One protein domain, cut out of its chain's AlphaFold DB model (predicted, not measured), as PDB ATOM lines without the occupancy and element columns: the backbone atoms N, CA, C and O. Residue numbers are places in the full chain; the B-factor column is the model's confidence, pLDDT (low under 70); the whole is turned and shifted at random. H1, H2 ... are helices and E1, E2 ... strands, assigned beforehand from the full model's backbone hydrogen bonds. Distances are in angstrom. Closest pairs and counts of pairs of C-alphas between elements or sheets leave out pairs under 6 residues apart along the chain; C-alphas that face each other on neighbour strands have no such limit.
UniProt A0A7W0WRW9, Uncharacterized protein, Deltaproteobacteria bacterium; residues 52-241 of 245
ATOM      1  N   THR A  52     -19.538 -19.465  75.686       51.94
ATOM      2  CA  THR A  52     -18.934 -20.631  75.040       51.94
ATOM      3  C   THR A  52     -17.442 -20.620  75.335       51.94
ATOM      4  O   THR A  52     -16.726 -19.720  74.907       51.94
ATOM      5  N   LEU A  53     -16.978 -21.619  76.075       53.72
ATOM      6  CA  LEU A  53     -15.577 -21.827  76.401       53.72
ATOM      7  C   LEU A  53     -15.057 -22.992  75.562       53.72
ATOM      8  O   LEU A  53     -15.472 -24.136  75.714       53.72
ATOM      9  N   ALA A  54     -14.130 -22.696  74.662       45.72
ATOM     10  CA  ALA A  54     -13.374 -23.699  73.931       45.72
ATOM     11  C   ALA A  54     -11.956 -23.747  74.511       45.72
ATOM     12  O   ALA A  54     -11.206 -22.782  74.392       45.72
ATOM     13  N   GLY A  55     -11.598 -24.835  75.192       40.00
ATOM     14  CA  GLY A  55     -10.271 -25.021  75.781       40.00
ATOM     15  C   GLY A  55      -9.367 -25.821  74.850       40.00
ATOM     16  O   GLY A  55      -9.681 -26.967  74.551       40.00
ATOM     17  N   GLY A  56      -8.263 -25.224  74.394       35.78
ATOM     18  CA  GLY A  56      -7.280 -25.862  73.515       35.78
ATOM     19  C   GLY A  56      -6.344 -26.841  74.242       35.78
ATOM     20  O   GLY A  56      -5.702 -26.456  75.221       35.78
ATOM     21  N   MET A  57      -6.183 -28.062  73.729       36.12
ATOM     22  CA  MET A  57      -5.099 -28.975  74.092       36.12
ATOM     23  C   MET A  57      -3.800 -28.442  73.477       36.12
ATOM     24  O   MET A  57      -3.589 -28.490  72.268       36.12
ATOM     25  N   GLY A  58      -2.933 -27.859  74.300       33.94
ATOM     26  CA  GLY A  58      -1.677 -27.286  73.807       33.94
ATOM     27  C   GLY A  58      -0.825 -26.579  74.851       33.94
ATOM     28  O   GLY A  58       0.345 -26.305  74.596       33.94
ATOM     29  N   MET A  59      -1.357 -26.323  76.046       31.30
ATOM     30  CA  MET A  59      -0.511 -25.968  77.182       31.30
ATOM     31  C   MET A  59      -0.006 -27.269  77.824       31.30
ATOM     32  O   MET A  59      -0.831 -28.055  78.287       31.30
ATOM     33  N   PRO A  60       1.314 -27.536  77.849       30.09
ATOM     34  CA  PRO A  60       1.841 -28.710  78.535       30.09
ATOM     35  C   PRO A  60       1.464 -28.635  80.022       30.09
ATOM     36  O   PRO A  60       1.390 -27.524  80.558       30.09
ATOM     37  N   PRO A  61       1.243 -29.775  80.696       36.16
ATOM     38  CA  PRO A  61       0.854 -29.790  82.097       36.16
ATOM     39  C   PRO A  61       2.058 -29.438  82.985       36.16
ATOM     40  O   PRO A  61       3.041 -30.177  83.009       36.16
ATOM     41  N   PRO A  62       2.007 -28.358  83.781       30.91
ATOM     42  CA  PRO A  62       2.461 -28.386  85.159       30.91
ATOM     43  C   PRO A  62       1.235 -28.681  86.050       30.91
ATOM     44  O   PRO A  62       0.108 -28.458  85.612       30.91
ATOM     45  N   PRO A  63       1.406 -29.170  87.286       37.16
ATOM     46  CA  PRO A  63       0.407 -29.958  88.028       37.16
ATOM     47  C   PRO A  63      -0.862 -29.216  88.517       37.16
ATOM     48  O   PRO A  63      -1.430 -29.612  89.524       37.16
ATOM     49  N   ALA A  64      -1.324 -28.140  87.871       38.47
ATOM     50  CA  ALA A  64      -2.421 -27.325  88.400       38.47
ATOM     51  C   ALA A  64      -3.270 -26.546  87.374       38.47
ATOM     52  O   ALA A  64      -4.017 -25.667  87.795       38.47
ATOM     53  N   MET A  65      -3.144 -26.753  86.052       37.44
ATOM     54  CA  MET A  65      -3.836 -25.886  85.074       37.44
ATOM     55  C   MET A  65      -4.240 -26.640  83.803       37.44
ATOM     56  O   MET A  65      -3.380 -27.005  83.007       37.44
ATOM     57  N   GLY A  66      -5.543 -26.825  83.603       42.78
ATOM     58  CA  GLY A  66      -6.116 -27.450  82.404       42.78
ATOM     59  C   GLY A  66      -7.553 -27.925  82.593       42.78
ATOM     60  O   GLY A  66      -8.300 -28.037  81.622       42.78
ATOM     61  N   ASP A  67      -7.964 -28.118  83.843       55.66
ATOM     62  CA  ASP A  67      -9.183 -28.852  84.124       55.66
ATOM     63  C   ASP A  67     -10.230 -27.937  84.733       55.66
ATOM     64  O   ASP A  67     -10.091 -27.422  85.839       55.66
ATOM     65  N   TRP A  68     -11.345 -27.804  84.021       66.94
ATOM     66  CA  TRP A  68     -12.612 -27.375  84.605       66.94
ATOM     67  C   TRP A  68     -13.032 -28.285  85.762       66.94
ATOM     68  O   TRP A  68     -13.988 -27.961  86.442       66.94
ATOM     69  N   VAL A  69     -12.372 -29.431  85.948       67.56
ATOM     70  CA  VAL A  69     -12.613 -30.429  86.983       67.56
ATOM     71  C   VAL A  69     -11.389 -30.485  87.898       67.56
ATOM     72  O   VAL A  69     -10.365 -31.057  87.551       67.56
ATOM     73  N   ASP A  70     -11.495 -29.906  89.085       69.62
ATOM     74  CA  ASP A  70     -10.458 -29.979  90.112       69.62
ATOM     75  C   ASP A  70     -10.699 -31.213  90.992       69.62
ATOM     76  O   ASP A  70     -11.791 -31.396  91.536       69.62
ATOM     77  N   THR A  71      -9.691 -32.077  91.123       59.88
ATOM     78  CA  THR A  71      -9.722 -33.205  92.061       59.88
ATOM     79  C   THR A  71      -8.773 -32.910  93.210       59.88
ATOM     80  O   THR A  71      -7.569 -32.775  93.009       59.88
ATOM     81  N   ASN A  72      -9.308 -32.880  94.434       61.16
ATOM     82  CA  ASN A  72      -8.586 -32.458  95.638       61.16
ATOM     83  C   ASN A  72      -8.285 -30.962  95.682       61.16
ATOM     84  O   ASN A  72      -7.176 -30.557  96.050       61.16
ATOM     85  N   ARG A  73      -9.305 -30.147  95.410       66.00
ATOM     86  CA  ARG A  73      -9.263 -28.747  95.816       66.00
ATOM     87  C   ARG A  73      -8.945 -28.707  97.318       66.00
ATOM     88  O   ARG A  73      -9.542 -29.452  98.090       66.00
ATOM     89  N   GLY A  74      -7.895 -27.984  97.708       64.12
ATOM     90  CA  GLY A  74      -7.393 -27.981  99.088       64.12
ATOM     91  C   GLY A  74      -8.436 -27.512 100.111       64.12
ATOM     92  O   GLY A  74      -9.553 -27.154  99.764       64.12
ATOM     93  N   GLY A  75      -8.077 -27.496 101.395       72.31
ATOM     94  CA  GLY A  75      -8.985 -27.001 102.432       72.31
ATOM     95  C   GLY A  75     -10.184 -27.925 102.663       72.31
ATOM     96  O   GLY A  75     -10.012 -29.122 102.907       72.31
ATOM     97  N   SER A  76     -11.396 -27.369 102.644       68.19
ATOM     98  CA  SER A  76     -12.620 -28.085 103.033       68.19
ATOM     99  C   SER A  76     -13.111 -29.084 101.979       68.19
ATOM    100  O   SER A  76     -13.824 -30.036 102.304       68.19
ATOM    101  N   LEU A  77     -12.711 -28.881 100.722       74.00
ATOM    102  CA  LEU A  77     -13.043 -29.732  99.587       74.00
ATOM    103  C   LEU A  77     -11.945 -30.753  99.266       74.00
ATOM    104  O   LEU A  77     -11.991 -31.406  98.220       74.00
ATOM    105  N   MET A  78     -10.992 -30.969 100.179       78.50
ATOM    106  CA  MET A  78      -9.977 -32.007 100.014       78.50
ATOM    107  C   MET A  78     -10.648 -33.377  99.814       78.50
ATOM    108  O   MET A  78     -11.549 -33.766 100.558       78.50
ATOM    109  N   GLY A  79     -10.230 -34.122  98.784       79.06
ATOM    110  CA  GLY A  79     -10.866 -35.389  98.405       79.06
ATOM    111  C   GLY A  79     -12.161 -35.252  97.596       79.06
ATOM    112  O   GLY A  79     -12.763 -36.266  97.244       79.06
ATOM    113  N   ARG A  80     -12.612 -34.028  97.288       82.31
ATOM    114  CA  ARG A  80     -13.784 -33.772  96.441       82.31
ATOM    115  C   ARG A  80     -13.365 -33.470  95.004       82.31
ATOM    116  O   ARG A  80     -12.269 -32.978  94.737       82.31
ATOM    117  N   THR A  81     -14.279 -33.765  94.085       85.19
ATOM    118  CA  THR A  81     -14.202 -33.350  92.683       85.19
ATOM    119  C   THR A  81     -15.090 -32.127  92.488       85.19
ATOM    120  O   THR A  81     -16.260 -32.161  92.876       85.19
ATOM    121  N   VAL A  82     -14.554 -31.060  91.903       85.25
ATOM    122  CA  VAL A  82     -15.235 -29.768  91.751       85.25
ATOM    123  C   VAL A  82     -15.181 -29.326  90.299       85.25
ATOM    124  O   VAL A  82     -14.100 -29.150  89.748       85.25
ATOM    125  N   ILE A  83     -16.339 -29.084  89.687       86.75
ATOM    126  CA  ILE A  83     -16.400 -28.354  88.423       86.75
ATOM    127  C   ILE A  83     -16.262 -26.864  88.709       86.75
ATOM    128  O   ILE A  83     -17.002 -26.342  89.533       86.75
ATOM    129  N   SER A  84     -15.361 -26.186  88.007       84.88
ATOM    130  CA  SER A  84     -15.123 -24.747  88.091       84.88
ATOM    131  C   SER A  84     -15.317 -24.122  86.716       84.88
ATOM    132  O   SER A  84     -14.609 -24.457  85.768       84.88
ATOM    133  N   ILE A  85     -16.257 -23.194  86.606       83.94
ATOM    134  CA  ILE A  85     -16.495 -22.382  85.413       83.94
ATOM    135  C   ILE A  85     -16.028 -20.973  85.745       83.94
ATOM    136  O   ILE A  85     -16.456 -20.404  86.745       83.94
ATOM    137  N   GLY A  86     -15.142 -20.416  84.924       81.94
ATOM    138  CA  GLY A  86     -14.586 -19.086  85.143       81.94
ATOM    139  C   GLY A  86     -14.570 -18.264  83.867       81.94
ATOM    140  O   GLY A  86     -14.251 -18.784  82.794       81.94
ATOM    141  N   GLY A  87     -14.903 -16.983  83.985       78.88
ATOM    142  CA  GLY A  87     -14.889 -16.053  82.865       78.88
ATOM    143  C   GLY A  87     -14.719 -14.609  83.313       78.88
ATOM    144  O   GLY A  87     -15.196 -14.200  84.369       78.88
ATOM    145  N   ARG A  88     -14.043 -13.831  82.478       79.69
ATOM    146  CA  ARG A  88     -13.878 -12.390  82.603       79.69
ATOM    147  C   ARG A  88     -15.162 -11.679  82.165       79.69
ATOM    148  O   ARG A  88     -15.710 -11.966  81.094       79.69
ATOM    149  N   LEU A  89     -15.625 -10.744  82.991       77.88
ATOM    150  CA  LEU A  89     -16.821  -9.937  82.761       77.88
ATOM    151  C   LEU A  89     -16.523  -8.798  81.767       77.88
ATOM    152  O   LEU A  89     -15.425  -8.244  81.806       77.88
ATOM    153  N   PRO A  90     -17.457  -8.396  80.883       69.81
ATOM    154  CA  PRO A  90     -17.188  -7.411  79.826       69.81
ATOM    155  C   PRO A  90     -16.778  -6.009  80.301       69.81
ATOM    156  O   PRO A  90     -16.208  -5.259  79.516       69.81
ATOM    157  N   SER A  91     -17.075  -5.641  81.552       66.75
ATOM    158  CA  SER A  91     -16.701  -4.355  82.167       66.75
ATOM    159  C   SER A  91     -15.210  -4.228  82.478       66.75
ATOM    160  O   SER A  91     -14.712  -3.121  82.659       66.75
ATOM    161  N   SER A  92     -14.498  -5.348  82.520       65.00
ATOM    162  CA  SER A  92     -13.097  -5.398  82.926       65.00
ATOM    163  C   SER A  92     -12.160  -4.681  81.952       65.00
ATOM    164  O   SER A  92     -12.249  -4.821  80.728       65.00
ATOM    165  N   THR A  93     -11.164  -3.990  82.499       67.31
ATOM    166  CA  THR A  93     -10.066  -3.392  81.724       67.31
ATOM    167  C   THR A  93      -8.889  -4.364  81.632       67.31
ATOM    168  O   THR A  93      -8.912  -5.440  82.213       67.31
ATOM    169  N   ALA A  94      -7.855  -4.076  80.837       65.38
ATOM    170  CA  ALA A  94      -6.669  -4.947  80.805       65.38
ATOM    171  C   ALA A  94      -5.859  -4.906  82.117       65.38
ATOM    172  O   ALA A  94      -5.087  -5.825  82.371       65.38
ATOM    173  N   ALA A  95      -6.024  -3.850  82.921       74.75
ATOM    174  CA  ALA A  95      -5.290  -3.649  84.167       74.75
ATOM    175  C   ALA A  95      -6.024  -4.226  85.387       74.75
ATOM    176  O   ALA A  95      -5.376  -4.760  86.280       74.75
ATOM    177  N   LEU A  96      -7.357  -4.136  85.406       81.44
ATOM    178  CA  LEU A  96      -8.210  -4.622  86.490       81.44
ATOM    179  C   LEU A  96      -9.307  -5.516  85.919       81.44
ATOM    180  O   LEU A  96     -10.045  -5.116  85.009       81.44
ATOM    181  N   LEU A  97      -9.365  -6.741  86.435       81.81
ATOM    182  CA  LEU A  97     -10.219  -7.795  85.916       81.81
ATOM    183  C   LEU A  97     -11.391  -8.084  86.840       81.81
ATOM    184  O   LEU A  97     -11.222  -8.521  87.970       81.81
ATOM    185  N   ASP A  98     -12.583  -7.973  86.286       84.31
ATOM    186  CA  ASP A  98     -13.788  -8.533  86.868       84.31
ATOM    187  C   ASP A  98     -13.911 -10.004  86.450       84.31
ATOM    188  O   ASP A  98     -14.031 -10.305  85.257       84.31
ATOM    189  N   ILE A  99     -13.868 -10.933  87.404       83.62
ATOM    190  CA  ILE A  99     -13.887 -12.380  87.139       83.62
ATOM    191  C   ILE A  99     -15.066 -13.035  87.844       83.62
ATOM    192  O   ILE A  99     -15.113 -13.062  89.070       83.62
ATOM    193  N   LEU A 100     -15.966 -13.643  87.071       87.81
ATOM    194  CA  LEU A 100     -17.004 -14.540  87.571       87.81
ATOM    195  C   LEU A 100     -16.453 -15.954  87.713       87.81
ATOM    196  O   LEU A 100     -15.818 -16.479  86.796       87.81
ATOM    197  N   ILE A 101     -16.806 -16.591  88.823       89.19
ATOM    198  CA  ILE A 101     -16.549 -17.993  89.099       89.19
ATOM    199  C   ILE A 101     -17.842 -18.692  89.520       89.19
ATOM    200  O   ILE A 101     -18.650 -18.153  90.282       89.19
ATOM    201  N   VAL A 102     -18.017 -19.919  89.039       90.31
ATOM    202  CA  VAL A 102     -19.107 -20.818  89.411       90.31
ATOM    203  C   VAL A 102     -18.523 -22.187  89.700       90.31
ATOM    204  O   VAL A 102     -17.908 -22.798  88.829       90.31
ATOM    205  N   ASP A 103     -18.720 -22.667  90.918       90.81
ATOM    206  CA  ASP A 103     -18.220 -23.955  91.368       90.81
ATOM    207  C   ASP A 103     -19.383 -24.919  91.628       90.81
ATOM    208  O   ASP A 103     -20.421 -24.526  92.165       90.81
ATOM    209  N   TYR A 104     -19.195 -26.193  91.293       91.50
ATOM    210  CA  TYR A 104     -20.121 -27.276  91.614       91.50
ATOM    211  C   TYR A 104     -19.362 -28.504  92.110       91.50
ATOM    212  O   TYR A 104     -18.567 -29.104  91.388       91.50
ATOM    213  N   VAL A 105     -19.626 -28.893  93.352       90.38
ATOM    214  CA  VAL A 105     -19.002 -30.042  93.997       90.38
ATOM    215  C   VAL A 105     -19.776 -31.302  93.641       90.38
ATOM    216  O   VAL A 105     -20.967 -31.436  93.931       90.38
ATOM    217  N   LYS A 106     -19.076 -32.277  93.063       89.62
ATOM    218  CA  LYS A 106     -19.644 -33.584  92.756       89.62
ATOM    219  C   LYS A 106     -20.184 -34.250  94.038       89.62
ATOM    220  O   LYS A 106     -19.497 -34.247  95.074       89.62
ATOM    221  N   PRO A 107     -21.386 -34.854  93.996       88.44
ATOM    222  CA  PRO A 107     -21.863 -35.720  95.069       88.44
ATOM    223  C   PRO A 107     -20.879 -36.868  95.348       88.44
ATOM    224  O   PRO A 107     -20.289 -37.431  94.431       88.44
ATOM    225  N   THR A 108     -20.717 -37.253  96.617       84.00
ATOM    226  CA  THR A 108     -19.821 -38.359  97.019       84.00
ATOM    227  C   THR A 108     -20.279 -39.721  96.502       84.00
ATOM    228  O   THR A 108     -19.500 -40.670  96.464       84.00
ATOM    229  N   THR A 109     -21.550 -39.836  96.125       83.62
ATOM    230  CA  THR A 109     -22.146 -41.055  95.586       83.62
ATOM    231  C   THR A 109     -22.865 -40.713  94.289       83.62
ATOM    232  O   THR A 109     -23.705 -39.817  94.264       83.62
ATOM    233  N   GLY A 110     -22.546 -41.442  93.219       85.12
ATOM    234  CA  GLY A 110     -23.095 -41.205  91.884       85.12
ATOM    235  C   GLY A 110     -22.261 -40.245  91.027       85.12
ATOM    236  O   GLY A 110     -21.095 -39.969  91.308       85.12
ATOM    237  N   GLY A 111     -22.863 -39.801  89.924       87.75
ATOM    238  CA  GLY A 111     -22.290 -38.811  89.010       87.75
ATOM    239  C   GLY A 111     -22.779 -37.394  89.307       87.75
ATOM    240  O   GLY A 111     -23.495 -37.151  90.279       87.75
ATOM    241  N   TYR A 112     -22.428 -36.453  88.434       89.44
ATOM    242  CA  TYR A 112     -23.028 -35.122  88.454       89.44
ATOM    243  C   TYR A 112     -24.544 -35.200  88.249       89.44
ATOM    244  O   TYR A 112     -25.031 -35.913  87.370       89.44
ATOM    245  N   MET A 113     -25.296 -34.436  89.043       92.56
ATOM    246  CA  MET A 113     -26.721 -34.225  88.784       92.56
ATOM    247  C   MET A 113     -26.899 -33.409  87.501       92.56
ATOM    248  O   MET A 113     -26.420 -32.279  87.413       92.56
ATOM    249  N   LEU A 114     -27.592 -33.991  86.522       94.56
ATOM    250  CA  LEU A 114     -27.908 -33.352  85.248       94.56
ATOM    251  C   LEU A 114     -29.399 -33.007  85.169       94.56
ATOM    252  O   LEU A 114     -30.235 -33.652  85.803       94.56
ATOM    253  N   ASN A 115     -29.730 -31.996  84.368       96.06
ATOM    254  CA  ASN A 115     -31.083 -31.520  84.064       96.06
ATOM    255  C   ASN A 115     -31.931 -31.203  85.307       96.06
ATOM    256  O   ASN A 115     -33.157 -31.204  85.249       96.06
ATOM    257  N   THR A 116     -31.265 -30.938  86.430       96.06
ATOM    258  CA  THR A 116     -31.878 -30.622  87.716       96.06
ATOM    259  C   THR A 116     -31.270 -29.319  88.224       96.06
ATOM    260  O   THR A 116     -30.041 -29.228  88.279       96.06
ATOM    261  N   PRO A 117     -32.089 -28.322  88.598       96.69
ATOM    262  CA  PRO A 117     -31.588 -27.109  89.220       96.69
ATOM    263  C   PRO A 117     -30.899 -27.410  90.550       96.69
ATOM    264  O   PRO A 117     -31.490 -27.987  91.463       96.69
ATOM    265  N   ILE A 118     -29.648 -26.987  90.657       96.62
ATOM    266  CA  ILE A 118     -28.836 -27.037  91.866       96.62
ATOM    267  C   ILE A 118     -28.829 -25.632  92.450       96.62
ATOM    268  O   ILE A 118     -28.491 -24.670  91.761       96.62
ATOM    269  N   THR A 119     -29.227 -25.504  93.713       96.81
ATOM    270  CA  THR A 119     -29.228 -24.206  94.400       96.81
ATOM    271  C   THR A 119     -27.796 -23.797  94.725       96.81
ATOM    272  O   THR A 119     -27.027 -24.607  95.243       96.81
ATOM    273  N   ILE A 120     -27.449 -22.551  94.411       96.06
ATOM    274  CA  ILE A 120     -26.182 -21.944  94.815       96.06
ATOM    275  C   ILE A 120     -26.286 -21.609  96.301       96.06
ATOM    276  O   ILE A 120     -27.239 -20.950  96.722       96.06
ATOM    277  N   ASP A 121     -25.325 -22.082  97.089       95.81
ATOM    278  CA  ASP A 121     -25.264 -21.786  98.512       95.81
ATOM    279  C   ASP A 121     -25.004 -20.286  98.696       95.81
ATOM    280  O   ASP A 121     -24.009 -19.785  98.162       95.81
ATOM    281  N   PRO A 122     -25.880 -19.546  99.397       94.81
ATOM    282  CA  PRO A 122     -25.697 -18.119  99.583       94.81
ATOM    283  C   PRO A 122     -24.690 -17.786 100.684       94.81
ATOM    284  O   PRO A 122     -24.311 -16.623 100.801       94.81
ATOM    285  N   ASN A 123     -24.281 -18.746 101.517       92.44
ATOM    286  CA  ASN A 123     -23.358 -18.507 102.615       92.44
ATOM    287  C   ASN A 123     -21.900 -18.657 102.130       92.44
ATOM    288  O   ASN A 123     -21.485 -19.771 101.813       92.44
ATOM    289  N   PRO A 124     -21.093 -17.578 102.116       87.75
ATOM    290  CA  PRO A 124     -19.677 -17.646 101.733       87.75
ATOM    291  C   PRO A 124     -18.821 -18.521 102.660       87.75
ATOM    292  O   PRO A 124     -17.735 -18.935 102.271       87.75
ATOM    293  N   LEU A 125     -19.319 -18.840 103.859       86.81
ATOM    294  CA  LEU A 125     -18.665 -19.720 104.831       86.81
ATOM    295  C   LEU A 125     -19.162 -21.177 104.768       86.81
ATOM    296  O   LEU A 125     -18.797 -21.984 105.624       86.81
ATOM    297  N   ALA A 126     -20.042 -21.531 103.826       84.88
ATOM    298  CA  ALA A 126     -20.582 -22.884 103.743       84.88
ATOM    299  C   ALA A 126     -19.514 -23.895 103.304       84.88
ATOM    300  O   ALA A 126     -19.006 -23.838 102.186       84.88
ATOM    301  N   MET A 127     -19.224 -24.862 104.178       78.00
ATOM    302  CA  MET A 127     -18.232 -25.912 103.946       78.00
ATOM    303  C   MET A 127     -18.764 -27.284 104.410       78.00
ATOM    304  O   MET A 127     -19.036 -27.445 105.603       78.00
ATOM    305  N   PRO A 128     -18.883 -28.297 103.527       79.75
ATOM    306  CA  PRO A 128     -18.804 -28.200 102.073       79.75
ATOM    307  C   PRO A 128     -20.088 -27.580 101.502       79.75
ATOM    308  O   PRO A 128     -21.195 -27.944 101.895       79.75
ATOM    309  N   TYR A 129     -19.944 -26.701 100.520       88.31
ATOM    310  CA  TYR A 129     -21.054 -26.256  99.681       88.31
ATOM    311  C   TYR A 129     -21.320 -27.273  98.562       88.31
ATOM    312  O   TYR A 129     -20.449 -28.063  98.189       88.31
ATOM    313  N   VAL A 130     -22.532 -27.255  98.004       92.00
ATOM    314  CA  VAL A 130     -22.850 -28.038  96.797       92.00
ATOM    315  C   VAL A 130     -22.510 -27.233  95.551       92.00
ATOM    316  O   VAL A 130     -21.804 -27.731  94.683       92.00
ATOM    317  N   ALA A 131     -22.969 -25.987  95.470       94.38
ATOM    318  CA  ALA A 131     -22.612 -25.054  94.409       94.38
ATOM    319  C   ALA A 131     -22.355 -23.665  94.999       94.38
ATOM    320  O   ALA A 131     -23.011 -23.280  95.963       94.38
ATOM    321  N   ALA A 132     -21.412 -22.929  94.424       93.69
ATOM    322  CA  ALA A 132     -21.066 -21.568  94.823       93.69
ATOM    323  C   ALA A 132     -20.905 -20.700  93.577       93.69
ATOM    324  O   ALA A 132     -20.517 -21.189  92.516       93.69
ATOM    325  N   SER A 133     -21.186 -19.407  93.697       93.44
ATOM    326  CA  SER A 133     -20.888 -18.447  92.640       93.44
ATOM    327  C   SER A 133     -20.479 -17.116  93.243       93.44
ATOM    328  O   SER A 133     -21.084 -16.649  94.209       93.44
ATOM    329  N   TYR A 134     -19.424 -16.530  92.693       92.56
ATOM    330  CA  TYR A 134     -18.816 -15.317  93.216       92.56
ATOM    331  C   TYR A 134     -18.063 -14.560  92.131       92.56
ATOM    332  O   TYR A 134     -17.707 -15.118  91.090       92.56
ATOM    333  N   VAL A 135     -17.829 -13.277  92.390       90.25
ATOM    334  CA  VAL A 135     -17.127 -12.366  91.493       90.25
ATOM    335  C   VAL A 135     -15.965 -11.718  92.233       90.25
ATOM    336  O   VAL A 135     -16.153 -11.129  93.298       90.25
ATOM    337  N   TYR A 136     -14.776 -11.793  91.642       88.38
ATOM    338  CA  TYR A 136     -13.666 -10.909  91.982       88.38
ATOM    339  C   TYR A 136     -13.841  -9.618  91.192       88.38
ATOM    340  O   TYR A 136     -13.707  -9.646  89.972       88.38
ATOM    341  N   GLY A 137     -14.194  -8.529  91.869       85.94
ATOM    342  CA  GLY A 137     -14.260  -7.194  91.288       85.94
ATOM    343  C   GLY A 137     -12.894  -6.523  91.335       85.94
ATOM    344  O   GLY A 137     -12.241  -6.520  92.385       85.94
ATOM    345  N   ASP A 138     -12.470  -5.980  90.196       85.44
ATOM    346  CA  ASP A 138     -11.199  -5.268  90.046       85.44
ATOM    347  C   ASP A 138      -9.979  -6.070  90.547       85.44
ATOM    348  O   ASP A 138      -9.164  -5.602  91.346       85.44
ATOM    349  N   LEU A 139      -9.842  -7.319  90.089       85.06
ATOM    350  CA  LEU A 139      -8.660  -8.137  90.356       85.06
ATOM    351  C   LEU A 139      -7.440  -7.572  89.618       85.06
ATOM    352  O   LEU A 139      -7.381  -7.585  88.387       85.06
ATOM    353  N   ASP A 140      -6.423  -7.185  90.383       88.25
ATOM    354  CA  ASP A 140      -5.075  -6.932  89.884       88.25
ATOM    355  C   ASP A 140      -4.275  -8.244  89.921       88.25
ATOM    356  O   ASP A 140      -3.895  -8.747  90.983       88.25
ATOM    357  N   THR A 141      -4.013  -8.816  88.745       82.69
ATOM    358  CA  THR A 141      -3.265 -10.077  88.600       82.69
ATOM    359  C   THR A 141      -1.762  -9.923  88.827       82.69
ATOM    360  O   THR A 141      -1.081 -10.921  89.059       82.69
ATOM    361  N   SER A 142      -1.236  -8.694  88.791       85.62
ATOM    362  CA  SER A 142       0.176  -8.395  89.045       85.62
ATOM    363  C   SER A 142       0.435  -8.198  90.536       85.62
ATOM    364  O   SER A 142       1.356  -8.800  91.090       85.62
ATOM    365  N   ALA A 143      -0.396  -7.387  91.196       86.19
ATOM    366  CA  ALA A 143      -0.328  -7.165  92.640       86.19
ATOM    367  C   ALA A 143      -0.966  -8.302  93.450       86.19
ATOM    368  O   ALA A 143      -0.738  -8.400  94.659       86.19
ATOM    369  N   MET A 144      -1.728  -9.186  92.792       84.50
ATOM    370  CA  MET A 144      -2.472 -10.270  93.428       84.50
ATOM    371  C   MET A 144      -3.458  -9.738  94.477       84.50
ATOM    372  O   MET A 144      -3.547 -10.273  95.582       84.50
ATOM    373  N   THR A 145      -4.171  -8.660  94.156       86.12
ATOM    374  CA  THR A 145      -5.126  -7.992  95.052       86.12
ATOM    375  C   THR A 145      -6.500  -7.911  94.409       86.12
ATOM    376  O   THR A 145      -6.602  -7.694  93.207       86.12
ATOM    377  N   VAL A 146      -7.549  -8.055  95.215       86.75
ATOM    378  CA  VAL A 146      -8.936  -7.811  94.808       86.75
ATOM    379  C   VAL A 146      -9.443  -6.585  95.553       86.75
ATOM    380  O   VAL A 146      -9.167  -6.450  96.746       86.75
ATOM    381  N   GLN A 147     -10.147  -5.692  94.859       86.75
ATOM    382  CA  GLN A 147     -10.728  -4.513  95.494       86.75
ATOM    383  C   GLN A 147     -12.085  -4.829  96.122       86.75
ATOM    384  O   GLN A 147     -12.343  -4.436  97.256       86.75
ATOM    385  N   ASN A 148     -12.934  -5.564  95.400       86.31
ATOM    386  CA  ASN A 148     -14.278  -5.912  95.845       86.31
ATOM    387  C   ASN A 148     -14.528  -7.403  95.627       86.31
ATOM    388  O   ASN A 148     -14.172  -7.963  94.591       86.31
ATOM    389  N   PHE A 149     -15.177  -8.057  96.582       89.44
ATOM    390  CA  PHE A 149     -15.566  -9.452  96.439       89.44
ATOM    391  C   PHE A 149     -17.078  -9.575  96.575       89.44
ATOM    392  O   PHE A 149     -17.672  -9.100  97.541       89.44
ATOM    393  N   TYR A 150     -17.710 -10.209  95.591       91.75
ATOM    394  CA  TYR A 150     -19.155 -10.384  95.567       91.75
ATOM    395  C   TYR A 150     -19.510 -11.857  95.639       91.75
ATOM    396  O   TYR A 150     -18.938 -12.677  94.922       91.75
ATOM    397  N   TYR A 151     -20.514 -12.189  96.439       94.19
ATOM    398  CA  TYR A 151     -20.977 -13.559  96.611       94.19
ATOM    399  C   TYR A 151     -22.463 -13.685  96.293       94.19
ATOM    400  O   TYR A 151     -23.246 -12.756  96.518       94.19
ATOM    401  N   ALA A 152     -22.853 -14.828  95.734       94.88
ATOM    402  CA  ALA A 152     -24.222 -15.073  95.310       94.88
ATOM    403  C   ALA A 152     -25.211 -14.957  96.479       94.88
ATOM    404  O   ALA A 152     -25.041 -15.558  97.538       94.88
ATOM    405  N   SER A 153     -26.269 -14.184  96.265       93.94
ATOM    406  CA  SER A 153     -27.432 -14.053  97.140       93.94
ATOM    407  C   SER A 153     -28.379 -15.253  96.999       93.94
ATOM    408  O   SER A 153     -28.336 -15.963  95.989       93.94
ATOM    409  N   PRO A 154     -29.275 -15.485  97.982       94.06
ATOM    410  CA  PRO A 154     -30.241 -16.576  97.914       94.06
ATOM    411  C   PRO A 154     -31.076 -16.556  96.626       94.06
ATOM    412  O   PRO A 154     -31.526 -15.500  96.182       94.06
ATOM    413  N   GLY A 155     -31.315 -17.740  96.055       90.62
ATOM    414  CA  GLY A 155     -32.172 -17.930  94.877       90.62
ATOM    415  C   GLY A 155     -31.433 -18.175  93.558       90.62
ATOM    416  O   GLY A 155     -32.074 -18.544  92.575       90.62
ATOM    417  N   GLY A 156     -30.103 -18.031  93.527       92.88
ATOM    418  CA  GLY A 156     -29.291 -18.446  92.383       92.88
ATOM    419  C   GLY A 156     -29.330 -19.964  92.171       92.88
ATOM    420  O   GLY A 156     -29.332 -20.739  93.130       92.88
ATOM    421  N   THR A 157     -29.345 -20.403  90.912       96.31
ATOM    422  CA  THR A 157     -29.288 -21.831  90.561       96.31
ATOM    423  C   THR A 157     -28.326 -22.087  89.412       96.31
ATOM    424  O   THR A 157     -28.132 -21.230  88.554       96.31
ATOM    425  N   ILE A 158     -27.760 -23.289  89.365       95.06
ATOM    426  CA  ILE A 158     -27.024 -23.822  88.220       95.06
ATOM    427  C   ILE A 158     -27.644 -25.150  87.790       95.06
ATOM    428  O   ILE A 158     -28.052 -25.955  88.619       95.06
ATOM    429  N   THR A 159     -27.751 -25.384  86.488       95.75
ATOM    430  CA  THR A 159     -28.237 -26.639  85.912       95.75
ATOM    431  C   THR A 159     -27.235 -27.118  84.880       95.75
ATOM    432  O   THR A 159     -26.975 -26.420  83.901       95.75
ATOM    433  N   PHE A 160     -26.700 -28.320  85.065       93.75
ATOM    434  CA  PHE A 160     -25.844 -28.965  84.074       93.75
ATOM    435  C   PHE A 160     -26.692 -29.819  83.140       93.75
ATOM    436  O   PHE A 160     -27.511 -30.607  83.596       93.75
ATOM    437  N   THR A 161     -26.496 -29.696  81.835       94.31
ATOM    438  CA  THR A 161     -27.060 -30.609  80.831       94.31
ATOM    439  C   THR A 161     -26.046 -31.675  80.427       94.31
ATOM    440  O   THR A 161     -26.439 -32.773  80.040       94.31
ATOM    441  N   GLN A 162     -24.749 -31.378  80.570       90.06
ATOM    442  CA  GLN A 162     -23.645 -32.322  80.416       90.06
ATOM    443  C   GLN A 162     -22.541 -32.017  81.427       90.06
ATOM    444  O   GLN A 162     -22.230 -30.852  81.677       90.06
ATOM    445  N   ALA A 163     -21.949 -33.058  82.000       87.88
ATOM    446  CA  ALA A 163     -20.773 -32.966  82.852       87.88
ATOM    447  C   ALA A 163     -20.072 -34.327  82.884       87.88
ATOM    448  O   ALA A 163     -20.737 -35.359  83.003       87.88
ATOM    449  N   GLY A 164     -18.744 -34.333  82.780       78.00
ATOM    450  CA  GLY A 164     -17.933 -35.543  82.870       78.00
ATOM    451  C   GLY A 164     -16.845 -35.428  83.928       78.00
ATOM    452  O   GLY A 164     -16.449 -34.336  84.322       78.00
ATOM    453  N   ASP A 165     -16.381 -36.584  84.394       72.25
ATOM    454  CA  ASP A 165     -15.372 -36.705  85.456       72.25
ATOM    455  C   ASP A 165     -13.931 -36.661  84.940       72.25
ATOM    456  O   ASP A 165     -12.990 -36.718  85.726       72.25
ATOM    457  N   VAL A 166     -13.762 -36.629  83.620       68.62
ATOM    458  CA  VAL A 166     -12.456 -36.637  82.973       68.62
ATOM    459  C   VAL A 166     -12.161 -35.276  82.382       68.62
ATOM    460  O   VAL A 166     -13.031 -34.598  81.834       68.62
ATOM    461  N   ASN A 167     -10.894 -34.915  82.457       64.50
ATOM    462  CA  ASN A 167     -10.369 -33.727  81.818       64.50
ATOM    463  C   ASN A 167     -10.640 -33.780  80.317       64.50
ATOM    464  O   ASN A 167     -10.410 -34.799  79.666       64.50
ATOM    465  N   GLY A 168     -11.188 -32.691  79.789       63.12
ATOM    466  CA  GLY A 168     -11.624 -32.606  78.400       63.12
ATOM    467  C   GLY A 168     -13.029 -33.156  78.119       63.12
ATOM    468  O   GLY A 168     -13.501 -33.039  76.989       63.12
ATOM    469  N   ALA A 169     -13.743 -33.701  79.112       72.88
ATOM    470  CA  ALA A 169     -15.166 -33.975  78.945       72.88
ATOM    471  C   ALA A 169     -15.942 -32.676  78.691       72.88
ATOM    472  O   ALA A 169     -15.656 -31.635  79.286       72.88
ATOM    473  N   MET A 170     -16.958 -32.754  77.829       79.50
ATOM    474  CA  MET A 170     -17.848 -31.623  77.612       79.50
ATOM    475  C   MET A 170     -18.624 -31.314  78.893       79.50
ATOM    476  O   MET A 170     -19.215 -32.202  79.514       79.50
ATOM    477  N   ILE A 171     -18.644 -30.038  79.262       84.81
ATOM    478  CA  ILE A 171     -19.460 -29.522  80.357       84.81
ATOM    479  C   ILE A 171     -20.397 -28.488  79.755       84.81
ATOM    480  O   ILE A 171     -19.957 -27.544  79.116       84.81
ATOM    481  N   ALA A 172     -21.698 -28.648  79.928       87.62
ATOM    482  CA  ALA A 172     -22.677 -27.719  79.385       87.62
ATOM    483  C   ALA A 172     -23.804 -27.508  80.384       87.62
ATOM    484  O   ALA A 172     -24.130 -28.403  81.168       87.62
ATOM    485  N   GLY A 173     -24.399 -26.324  80.357       90.56
ATOM    486  CA  GLY A 173     -25.439 -25.975  81.303       90.56
ATOM    487  C   GLY A 173     -25.824 -24.509  81.266       90.56
ATOM    488  O   GLY A 173     -25.521 -23.776  80.324       90.56
ATOM    489  N   MET A 174     -26.522 -24.099  82.314       90.56
ATOM    490  CA  MET A 174     -26.946 -22.729  82.523       90.56
ATOM    491  C   MET A 174     -26.889 -22.396  84.013       90.56
ATOM    492  O   MET A 174     -27.375 -23.167  84.838       90.56
ATOM    493  N   GLN A 175     -26.346 -21.235  84.358       90.81
ATOM    494  CA  GLN A 175     -26.633 -20.580  85.626       90.81
ATOM    495  C   GLN A 175     -27.833 -19.654  85.423       90.81
ATOM    496  O   GLN A 175     -27.846 -18.841  84.501       90.81
ATOM    497  N   GLY A 176     -28.859 -19.790  86.257       89.69
ATOM    498  CA  GLY A 176     -30.010 -18.894  86.250       89.69
ATOM    499  C   GLY A 176     -29.633 -17.473  86.673       89.69
ATOM    500  O   GLY A 176     -28.495 -17.186  87.051       89.69
ATOM    501  N   MET A 177     -30.606 -16.563  86.643       89.62
ATOM    502  CA  MET A 177     -30.395 -15.222  87.185       89.62
ATOM    503  C   MET A 177     -29.909 -15.320  88.637       89.62
ATOM    504  O   MET A 177     -30.518 -16.008  89.453       89.62
ATOM    505  N   THR A 178     -28.799 -14.656  88.941       90.25
ATOM    506  CA  THR A 178     -28.161 -14.696  90.258       90.25
ATOM    507  C   THR A 178     -27.830 -13.273  90.671       90.25
ATOM    508  O   THR A 178     -27.102 -12.574  89.970       90.25
ATOM    509  N   ASN A 179     -28.368 -12.840  91.805       91.50
ATOM    510  CA  ASN A 179     -27.955 -11.590  92.430       91.50
ATOM    511  C   ASN A 179     -26.702 -11.844  93.264       91.50
ATOM    512  O   ASN A 179     -26.559 -12.924  93.828       91.50
ATOM    513  N   TYR A 180     -25.832 -10.855  93.373       91.69
ATOM    514  CA  TYR A 180     -24.645 -10.889  94.211       91.69
ATOM    515  C   TYR A 180     -24.644  -9.683  95.128       91.69
ATOM    516  O   TYR A 180     -25.122  -8.601  94.773       91.69
ATOM    517  N   ARG A 181     -24.068  -9.888  96.301       92.50
ATOM    518  CA  ARG A 181     -23.850  -8.864  97.311       92.50
ATOM    519  C   ARG A 181     -22.371  -8.808  97.638       92.50
ATOM    520  O   ARG A 181     -21.697  -9.837  97.609       92.50
ATOM    521  N   GLU A 182     -21.885  -7.609  97.892       90.94
ATOM    522  CA  GLU A 182     -20.521  -7.396  98.343       90.94
ATOM    523  C   GLU A 182     -20.332  -7.966  99.749       90.94
ATOM    524  O   GLU A 182     -21.156  -7.735 100.640       90.94
ATOM    525  N   ILE A 183     -19.246  -8.709  99.933       91.06
ATOM    526  CA  ILE A 183     -18.839  -9.217 101.236       91.06
ATOM    527  C   ILE A 183     -17.413  -8.775 101.554       91.06
ATOM    528  O   ILE A 183     -16.583  -8.600 100.660       91.06
ATOM    529  N   ASP A 184     -17.147  -8.576 102.838       88.75
ATOM    530  CA  ASP A 184     -15.837  -8.182 103.336       88.75
ATOM    531  C   ASP A 184     -14.873  -9.376 103.465       88.75
ATOM    532  O   ASP A 184     -15.207 -10.537 103.212       88.75
ATOM    533  N   GLU A 185     -13.646  -9.089 103.899       84.00
ATOM    534  CA  GLU A 185     -12.615 -10.098 104.180       84.00
ATOM    535  C   GLU A 185     -12.995 -11.084 105.301       84.00
ATOM    536  O   GLU A 185     -12.398 -12.156 105.422       84.00
ATOM    537  N   MET A 186     -14.013 -10.751 106.099       86.12
ATOM    538  CA  MET A 186     -14.568 -11.591 107.157       86.12
ATOM    539  C   MET A 186     -15.764 -12.427 106.675       86.12
ATOM    540  O   MET A 186     -16.354 -13.158 107.475       86.12
ATOM    541  N   ASN A 187     -16.078 -12.392 105.375       86.19
ATOM    542  CA  ASN A 187     -17.217 -13.057 104.741       86.19
ATOM    543  C   ASN A 187     -18.586 -12.575 105.249       86.19
ATOM    544  O   ASN A 187     -19.567 -13.325 105.208       86.19
ATOM    545  N   ALA A 188     -18.657 -11.338 105.734       89.62
ATOM    546  CA  ALA A 188     -19.894 -10.685 106.126       89.62
ATOM    547  C   ALA A 188     -20.369  -9.724 105.033       89.62
ATOM    548  O   ALA A 188     -19.569  -9.158 104.292       89.62
ATOM    549  N   ASP A 189     -21.684  -9.525 104.945       90.00
ATOM    550  CA  ASP A 189     -22.263  -8.540 104.033       90.00
ATOM    551  C   ASP A 189     -21.767  -7.140 104.404       90.00
ATOM    552  O   ASP A 189     -21.916  -6.711 105.553       90.00
ATOM    553  N   VAL A 190     -21.226  -6.408 103.429       88.50
ATOM    554  CA  VAL A 190     -20.787  -5.024 103.639       88.50
ATOM    555  C   VAL A 190     -22.024  -4.137 103.831       88.50
ATOM    556  O   VAL A 190     -22.855  -4.041 102.921       88.50
ATOM    557  N   PRO A 191     -22.201  -3.456 104.982       87.69
ATOM    558  CA  PRO A 191     -23.349  -2.579 105.187       87.69
ATOM    559  C   PRO A 191     -23.351  -1.416 104.189       87.69
ATOM    560  O   PRO A 191     -22.419  -0.618 104.155       87.69
ATOM    561  N   GLY A 192     -24.411  -1.312 103.382       85.56
ATOM    562  CA  GLY A 192     -24.475  -0.333 102.288       85.56
ATOM    563  C   GLY A 192     -23.572  -0.667 101.096       85.56
ATOM    564  O   GLY A 192     -23.387   0.189 100.233       85.56
ATOM    565  N   GLY A 193     -23.023  -1.884 101.056       82.06
ATOM    566  CA  GLY A 193     -22.179  -2.377  99.978       82.06
ATOM    567  C   GLY A 193     -22.915  -2.521  98.651       82.06
ATOM    568  O   GLY A 193     -24.148  -2.476  98.562       82.06
ATOM    569  N   CYS A 194     -22.128  -2.702  97.599       83.31
ATOM    570  CA  CYS A 194     -22.630  -2.826  96.245       83.31
ATOM    571  C   CYS A 194     -23.398  -4.144  96.053       83.31
ATOM    572  O   CYS A 194     -23.047  -5.207  96.572       83.31
ATOM    573  N   THR A 195     -24.442  -4.090  95.230       84.06
ATOM    574  CA  THR A 195     -25.118  -5.286  94.719       84.06
ATOM    575  C   THR A 195     -25.046  -5.298  93.209       84.06
ATOM    576  O   THR A 195     -25.168  -4.257  92.563       84.06
ATOM    577  N   THR A 196     -24.914  -6.486  92.642       83.19
ATOM    578  CA  THR A 196     -24.929  -6.688  91.197       83.19
ATOM    579  C   THR A 196     -25.732  -7.937  90.859       83.19
ATOM    580  O   THR A 196     -26.162  -8.674  91.743       83.19
ATOM    581  N   SER A 197     -25.998  -8.177  89.584       84.38
ATOM    582  CA  SER A 197     -26.806  -9.310  89.147       84.38
ATOM    583  C   SER A 197     -26.275  -9.869  87.845       84.38
ATOM    584  O   SER A 197     -26.179  -9.139  86.865       84.38
ATOM    585  N   LEU A 198     -26.012 -11.169  87.817       82.62
ATOM    586  CA  LEU A 198     -25.807 -11.920  86.592       82.62
ATOM    587  C   LEU A 198     -27.176 -12.333  86.058       82.62
ATOM    588  O   LEU A 198     -27.920 -13.071  86.705       82.62
ATOM    589  N   THR A 199     -27.511 -11.877  84.861       81.44
ATOM    590  CA  THR A 199     -28.582 -12.493  84.068       81.44
ATOM    591  C   THR A 199     -28.210 -13.922  83.696       81.44
ATOM    592  O   THR A 199     -27.028 -14.228  83.620       81.44
ATOM    593  N   ALA A 200     -29.191 -14.768  83.381       82.75
ATOM    594  CA  ALA A 200     -28.938 -16.171  83.060       82.75
ATOM    595  C   ALA A 200     -27.746 -16.371  82.102       82.75
ATOM    596  O   ALA A 200     -27.708 -15.811  81.007       82.75
ATOM    597  N   LEU A 201     -26.790 -17.187  82.534       83.56
ATOM    598  CA  LEU A 201     -25.571 -17.507  81.819       83.56
ATOM    599  C   LEU A 201     -25.688 -18.915  81.254       83.56
ATOM    600  O   LEU A 201     -25.656 -19.884  82.003       83.56
ATOM    601  N   ASN A 202     -25.770 -19.042  79.936       84.31
ATOM    602  CA  ASN A 202     -25.582 -20.336  79.280       84.31
ATOM    603  C   ASN A 202     -24.092 -20.618  79.155       84.31
ATOM    604  O   ASN A 202     -23.356 -19.705  78.794       84.31
ATOM    605  N   PHE A 203     -23.656 -21.850  79.394       81.06
ATOM    606  CA  PHE A 203     -22.268 -22.224  79.173       81.06
ATOM    607  C   PHE A 203     -22.112 -23.545  78.433       81.06
ATOM    608  O   PHE A 203     -22.908 -24.476  78.559       81.06
ATOM    609  N   THR A 204     -21.055 -23.624  77.633       81.56
ATOM    610  CA  THR A 204     -20.597 -24.861  77.000       81.56
ATOM    611  C   THR A 204     -19.081 -24.839  76.976       81.56
ATOM    612  O   THR A 204     -18.488 -23.974  76.340       81.56
ATOM    613  N   LEU A 205     -18.482 -25.769  77.709       76.25
ATOM    614  CA  LEU A 205     -17.056 -25.998  77.849       76.25
ATOM    615  C   LEU A 205     -16.728 -27.223  77.006       76.25
ATOM    616  O   LEU A 205     -17.173 -28.330  77.316       76.25
ATOM    617  N   VAL A 206     -15.986 -27.025  75.926       68.38
ATOM    618  CA  VAL A 206     -15.527 -28.113  75.062       68.38
ATOM    619  C   VAL A 206     -14.018 -28.141  75.017       68.38
ATOM    620  O   VAL A 206     -13.354 -27.104  74.968       68.38
ATOM    621  N   HIS A 207     -13.487 -29.352  74.994       63.28
ATOM    622  CA  HIS A 207     -12.107 -29.585  74.630       63.28
ATOM    623  C   HIS A 207     -11.943 -29.391  73.121       63.28
ATOM    624  O   HIS A 207     -12.715 -29.935  72.331       63.28
ATOM    625  N   GLN A 208     -10.961 -28.599  72.712       51.53
ATOM    626  CA  GLN A 208     -10.562 -28.445  71.321       51.53
ATOM    627  C   GLN A 208      -9.108 -28.881  71.177       51.53
ATOM    628  O   GLN A 208      -8.247 -28.433  71.918       51.53
ATOM    629  N   ASP A 209      -8.800 -29.709  70.186       49.38
ATOM    630  CA  ASP A 209      -7.426 -30.180  69.947       49.38
ATOM    631  C   ASP A 209      -6.534 -29.125  69.251       49.38
ATOM    632  O   ASP A 209      -5.396 -29.403  68.881       49.38
ATOM    633  N   ALA A 210      -7.040 -27.900  69.059       44.22
ATOM    634  CA  ALA A 210      -6.340 -26.790  68.418       44.22
ATOM    635  C   ALA A 210      -6.104 -25.631  69.401       44.22
ATOM    636  O   ALA A 210      -6.881 -25.413  70.330       44.22
ATOM    637  N   ALA A 211      -5.034 -24.860  69.179       46.03
ATOM    638  CA  ALA A 211      -4.715 -23.681  69.978       46.03
ATOM    639  C   ALA A 211      -5.863 -22.654  69.916       46.03
ATOM    640  O   ALA A 211      -6.060 -21.988  68.898       46.03
ATOM    641  N   PHE A 212      -6.614 -22.523  71.012       45.72
ATOM    642  CA  PHE A 212      -7.607 -21.468  71.169       45.72
ATOM    643  C   PHE A 212      -6.900 -20.106  71.189       45.72
ATOM    644  O   PHE A 212      -5.990 -19.876  71.988       45.72
ATOM    645  N   GLN A 213      -7.314 -19.197  70.309       47.03
ATOM    646  CA  GLN A 213      -6.904 -17.797  70.367       47.03
ATOM    647  C   GLN A 213      -7.768 -17.115  71.433       47.03
ATOM    648  O   GLN A 213      -8.974 -16.943  71.238       47.03
ATOM    649  N   ALA A 214      -7.165 -16.748  72.569       45.09
ATOM    650  CA  ALA A 214      -7.832 -15.932  73.581       45.09
ATOM    651  C   ALA A 214      -8.456 -14.691  72.910       45.09
ATOM    652  O   ALA A 214      -7.773 -13.974  72.182       45.09
ATOM    653  N   GLY A 215      -9.760 -14.471  73.115       44.31
ATOM    654  CA  GLY A 215     -10.499 -13.341  72.532       44.31
ATOM    655  C   GLY A 215     -11.671 -13.704  71.612       44.31
ATOM    656  O   GLY A 215     -12.388 -12.805  71.184       44.31
ATOM    657  N   GLN A 216     -11.925 -14.986  71.331       46.53
ATOM    658  CA  GLN A 216     -13.161 -15.406  70.656       46.53
ATOM    659  C   GLN A 216     -14.269 -15.713  71.672       46.53
ATOM    660  O   GLN A 216     -14.611 -16.868  71.905       46.53
ATOM    661  N   SER A 217     -14.827 -14.680  72.305       50.94
ATOM    662  CA  SER A 217     -16.148 -14.802  72.929       50.94
ATOM    663  C   SER A 217     -17.227 -14.619  71.859       50.94
ATOM    664  O   SER A 217     -17.022 -13.919  70.861       50.94
ATOM    665  N   ALA A 218     -18.408 -15.208  72.060       47.53
ATOM    666  CA  ALA A 218     -19.582 -14.739  71.331       47.53
ATOM    667  C   ALA A 218     -19.740 -13.221  71.587       47.53
ATOM    668  O   ALA A 218     -19.427 -12.764  72.694       47.53
ATOM    669  N   PRO A 219     -20.187 -12.416  70.607       47.12
ATOM    670  CA  PRO A 219     -20.422 -10.992  70.828       47.12
ATOM    671  C   PRO A 219     -21.329 -10.774  72.053       47.12
ATOM    672  O   PRO A 219     -22.453 -11.268  72.082       47.12
ATOM    673  N   GLY A 220     -20.824 -10.071  73.074       55.62
ATOM    674  CA  GLY A 220     -21.541  -9.808  74.332       55.62
ATOM    675  C   GLY A 220     -21.495 -10.923  75.390       55.62
ATOM    676  O   GLY A 220     -22.181 -10.806  76.403       55.62
ATOM    677  N   GLY A 221     -20.723 -11.992  75.172       62.25
ATOM    678  CA  GLY A 221     -20.512 -13.067  76.147       62.25
ATOM    679  C   GLY A 221     -19.311 -12.843  77.067       62.25
ATOM    680  O   GLY A 221     -18.488 -11.956  76.840       62.25
ATOM    681  N   LEU A 222     -19.203 -13.673  78.107       68.19
ATOM    682  CA  LEU A 222     -18.014 -13.725  78.963       68.19
ATOM    683  C   LEU A 222     -16.769 -14.116  78.150       68.19
ATOM    684  O   LEU A 222     -16.847 -14.909  77.207       68.19
ATOM    685  N   VAL A 223     -15.613 -13.576  78.534       74.62
ATOM    686  CA  VAL A 223     -14.323 -13.941  77.933       74.62
ATOM    687  C   VAL A 223     -13.687 -15.057  78.771       74.62
ATOM    688  O   VAL A 223     -13.639 -14.932  79.993       74.62
ATOM    689  N   PRO A 224     -13.198 -16.155  78.169       74.12
ATOM    690  CA  PRO A 224     -12.462 -17.189  78.895       74.12
ATOM    691  C   PRO A 224     -11.288 -16.632  79.701       74.12
ATOM    692  O   PRO A 224     -10.555 -15.785  79.192       74.12
ATOM    693  N   LEU A 225     -11.070 -17.152  80.913       74.94
ATOM    694  CA  LEU A 225      -9.871 -16.816  81.681       74.94
ATOM    695  C   LEU A 225      -8.618 -17.403  81.028       74.94
ATOM    696  O   LEU A 225      -8.580 -18.572  80.635       74.94
ATOM    697  N   THR A 226      -7.569 -16.595  80.956       76.12
ATOM    698  CA  THR A 226      -6.226 -17.032  80.586       76.12
ATOM    699  C   THR A 226      -5.611 -17.895  81.689       76.12
ATOM    700  O   THR A 226      -6.096 -17.969  82.821       76.12
ATOM    701  N   LYS A 227      -4.493 -18.552  81.371       74.19
ATOM    702  CA  LYS A 227      -3.740 -19.333  82.355       74.19
ATOM    703  C   LYS A 227      -3.316 -18.474  83.547       74.19
ATOM    704  O   LYS A 227      -3.536 -18.876  84.681       74.19
ATOM    705  N   ASP A 228      -2.749 -17.298  83.316       77.25
ATOM    706  CA  ASP A 228      -2.253 -16.458  84.410       77.25
ATOM    707  C   ASP A 228      -3.395 -15.909  85.277       77.25
ATOM    708  O   ASP A 228      -3.266 -15.850  86.498       77.25
ATOM    709  N   GLU A 229      -4.554 -15.628  84.682       80.94
ATOM    710  CA  GLU A 229      -5.764 -15.244  85.418       80.94
ATOM    711  C   GLU A 229      -6.283 -16.388  86.303       80.94
ATOM    712  O   GLU A 229      -6.585 -16.169  87.474       80.94
ATOM    713  N   TRP A 230      -6.301 -17.631  85.808       80.19
ATOM    714  CA  TRP A 230      -6.617 -18.797  86.642       80.19
ATOM    715  C   TRP A 230      -5.624 -18.978  87.792       80.19
ATOM    716  O   TRP A 230      -6.019 -19.326  88.907       80.19
ATOM    717  N   LYS A 231      -4.332 -18.718  87.549       80.69
ATOM    718  CA  LYS A 231      -3.307 -18.744  88.602       80.69
ATOM    719  C   LYS A 231      -3.634 -17.715  89.675       80.69
ATOM    720  O   LYS A 231      -3.556 -18.034  90.861       80.69
ATOM    721  N   ALA A 232      -4.009 -16.509  89.249       81.19
ATOM    722  CA  ALA A 232      -4.369 -15.425  90.142       81.19
ATOM    723  C   ALA A 232      -5.603 -15.791  90.981       81.19
ATOM    724  O   ALA A 232      -5.548 -15.731  92.205       81.19
ATOM    725  N   VAL A 233      -6.670 -16.292  90.351       81.88
ATOM    726  CA  VAL A 233      -7.884 -16.765  91.041       81.88
ATOM    727  C   VAL A 233      -7.561 -17.833  92.085       81.88
ATOM    728  O   VAL A 233      -8.003 -17.732  93.227       81.88
ATOM    729  N   ASN A 234      -6.763 -18.843  91.736       81.56
ATOM    730  CA  ASN A 234      -6.430 -19.922  92.669       81.56
ATOM    731  C   ASN A 234      -5.568 -19.439  93.840       81.56
ATOM    732  O   ASN A 234      -5.793 -19.844  94.980       81.56
ATOM    733  N   ALA A 235      -4.619 -18.537  93.591       80.56
ATOM    734  CA  ALA A 235      -3.852 -17.927  94.667       80.56
ATOM    735  C   ALA A 235      -4.722 -17.004  95.544       80.56
ATOM    736  O   ALA A 235      -4.532 -16.987  96.760       80.56
ATOM    737  N   MET A 236      -5.720 -16.313  94.983       80.94
ATOM    738  CA  MET A 236      -6.697 -15.546  95.765       80.94
ATOM    739  C   MET A 236      -7.566 -16.448  96.645       80.94
ATOM    740  O   MET A 236      -7.676 -16.191  97.841       80.94
ATOM    741  N   ARG A 237      -8.099 -17.553  96.108       78.12
ATOM    742  CA  ARG A 237      -8.829 -18.570  96.894       78.12
ATOM    743  C   ARG A 237      -8.001 -19.081  98.075       78.12
ATOM    744  O   ARG A 237      -8.501 -19.180  99.195       78.12
ATOM    745  N   ALA A 238      -6.719 -19.362  97.837       75.12
ATOM    746  CA  ALA A 238      -5.805 -19.811  98.881       75.12
ATOM    747  C   ALA A 238      -5.578 -18.737  99.960       75.12
ATOM    748  O   ALA A 238      -5.600 -19.053 101.149       75.12
ATOM    749  N   ARG A 239      -5.391 -17.468  99.564       72.06
ATOM    750  CA  ARG A 239      -5.164 -16.343 100.492       72.06
ATOM    751  C   ARG A 239      -6.380 -16.009 101.339       72.06
ATOM    752  O   ARG A 239      -6.216 -15.664 102.502       72.06
ATOM    753  N   MET A 240      -7.574 -16.096 100.765       66.56
ATOM    754  CA  MET A 240      -8.789 -15.693 101.465       66.56
ATOM    755  C   MET A 240      -9.225 -16.696 102.532       66.56
ATOM    756  O   MET A 240     -10.122 -16.355 103.288       66.56
ATOM    757  N   GLY A 241      -8.590 -17.877 102.624       54.88
ATOM    758  CA  GLY A 241      -8.547 -18.785 103.790       54.88
ATOM    759  C   GLY A 241      -9.870 -19.372 104.316       54.88
ATOM    760  O   GLY A 241      -9.847 -20.409 104.965       54.88
TER     761      GLY A 241
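This is residues 52 to 241 of the 245 residues of an uncharacterized protein of Deltaproteobacteria bacterium (UniProt A0A7W0WRW9). Two sheets lie partly face to face with their strands crossed, forming a sandwich: the seven-strand sheet E2-E3-E4-E5-E6-E9-E10 is strongly twisted, and the smaller sheet is E1-E11-E8-E7. E8 runs on into E9 and E10 into E11, passing between the sheets, while H1 packs across the larger sheet away from the smaller one. The 190 printed residues hold eleven named strands, E1 to E11 in order, then one named helix; the larger sheet is antiparallel, the smaller mixed. The class is mostly strand, though only 81 residues are in named elements. The whole is compact, with a radius of gyration of the C-alphas of 15.7 A and spans of 47 by 40 by 32 A.

Start at E1, residues 52 to 56, an edge strand parallel to E11, residues 201 to 208; N 53 and O 204 are 2.8 A apart, within hydrogen-bond range, as are the N and O pairs below. Next comes a meander, each strand the antiparallel neighbour of the one before: E2, residues 69 to 71; E3, 81 to 88; E4, 97 to 105; E5, 131 to 139; E6, 148 to 152. Look there for N 70 and O 82, N 85 and O 102, N 101 and O 134, and N 135 and O 150, each pair at 2.8 A. E7, residues 157 to 162, and E8, residues 171 to 175, form a hairpin, with N 159 and O 174 at 2.8 A. E8 runs on at 79 degrees into E9, residues 178 to 183, antiparallel to E6, with N 151 and O 181 at 2.9 A. E9 and E10, residues 195 to 198, form a hairpin, with N 180 and O 196 at 2.7 A. E10 runs on at 55 degrees into E11, antiparallel to E8, with N 203 and O 173 at 2.8 A. Across the sandwich the strands stand at 78 degrees, and E4 and E7 are near each other, with 5 pairs of C-alphas within 10 A. H1, residues 227 to 239, is on the larger sheet at a height over the sheet of 9.2 A, across the strands at 74 degrees to E5 on the local plane; every O i to N i+4 pair in it is within hydrogen-bond range.

Find C-alpha 52 at (-18.934, -20.631, 75.040), where E1 begins. E4 runs 25.2 A from C-alpha 97 at (-10.219, -7.795, 85.916); E3 is 23.3 A long, E5 22.3 A and E11 21.3 A. H1 runs 18.4 A to C-alpha 239 at (-5.164, -16.343, 100.492).

The farthest C-alphas, of Pro 191 and Asp 209, are 47.5 A apart. The printed part has no cut. The long links are E1 to E2, E4 to E5, E9 to E10 and E11 to H1. Mean pLDDT of the printed part is 77.2; 51 residues are under 70, among them 52 to 74 and 206 to 222.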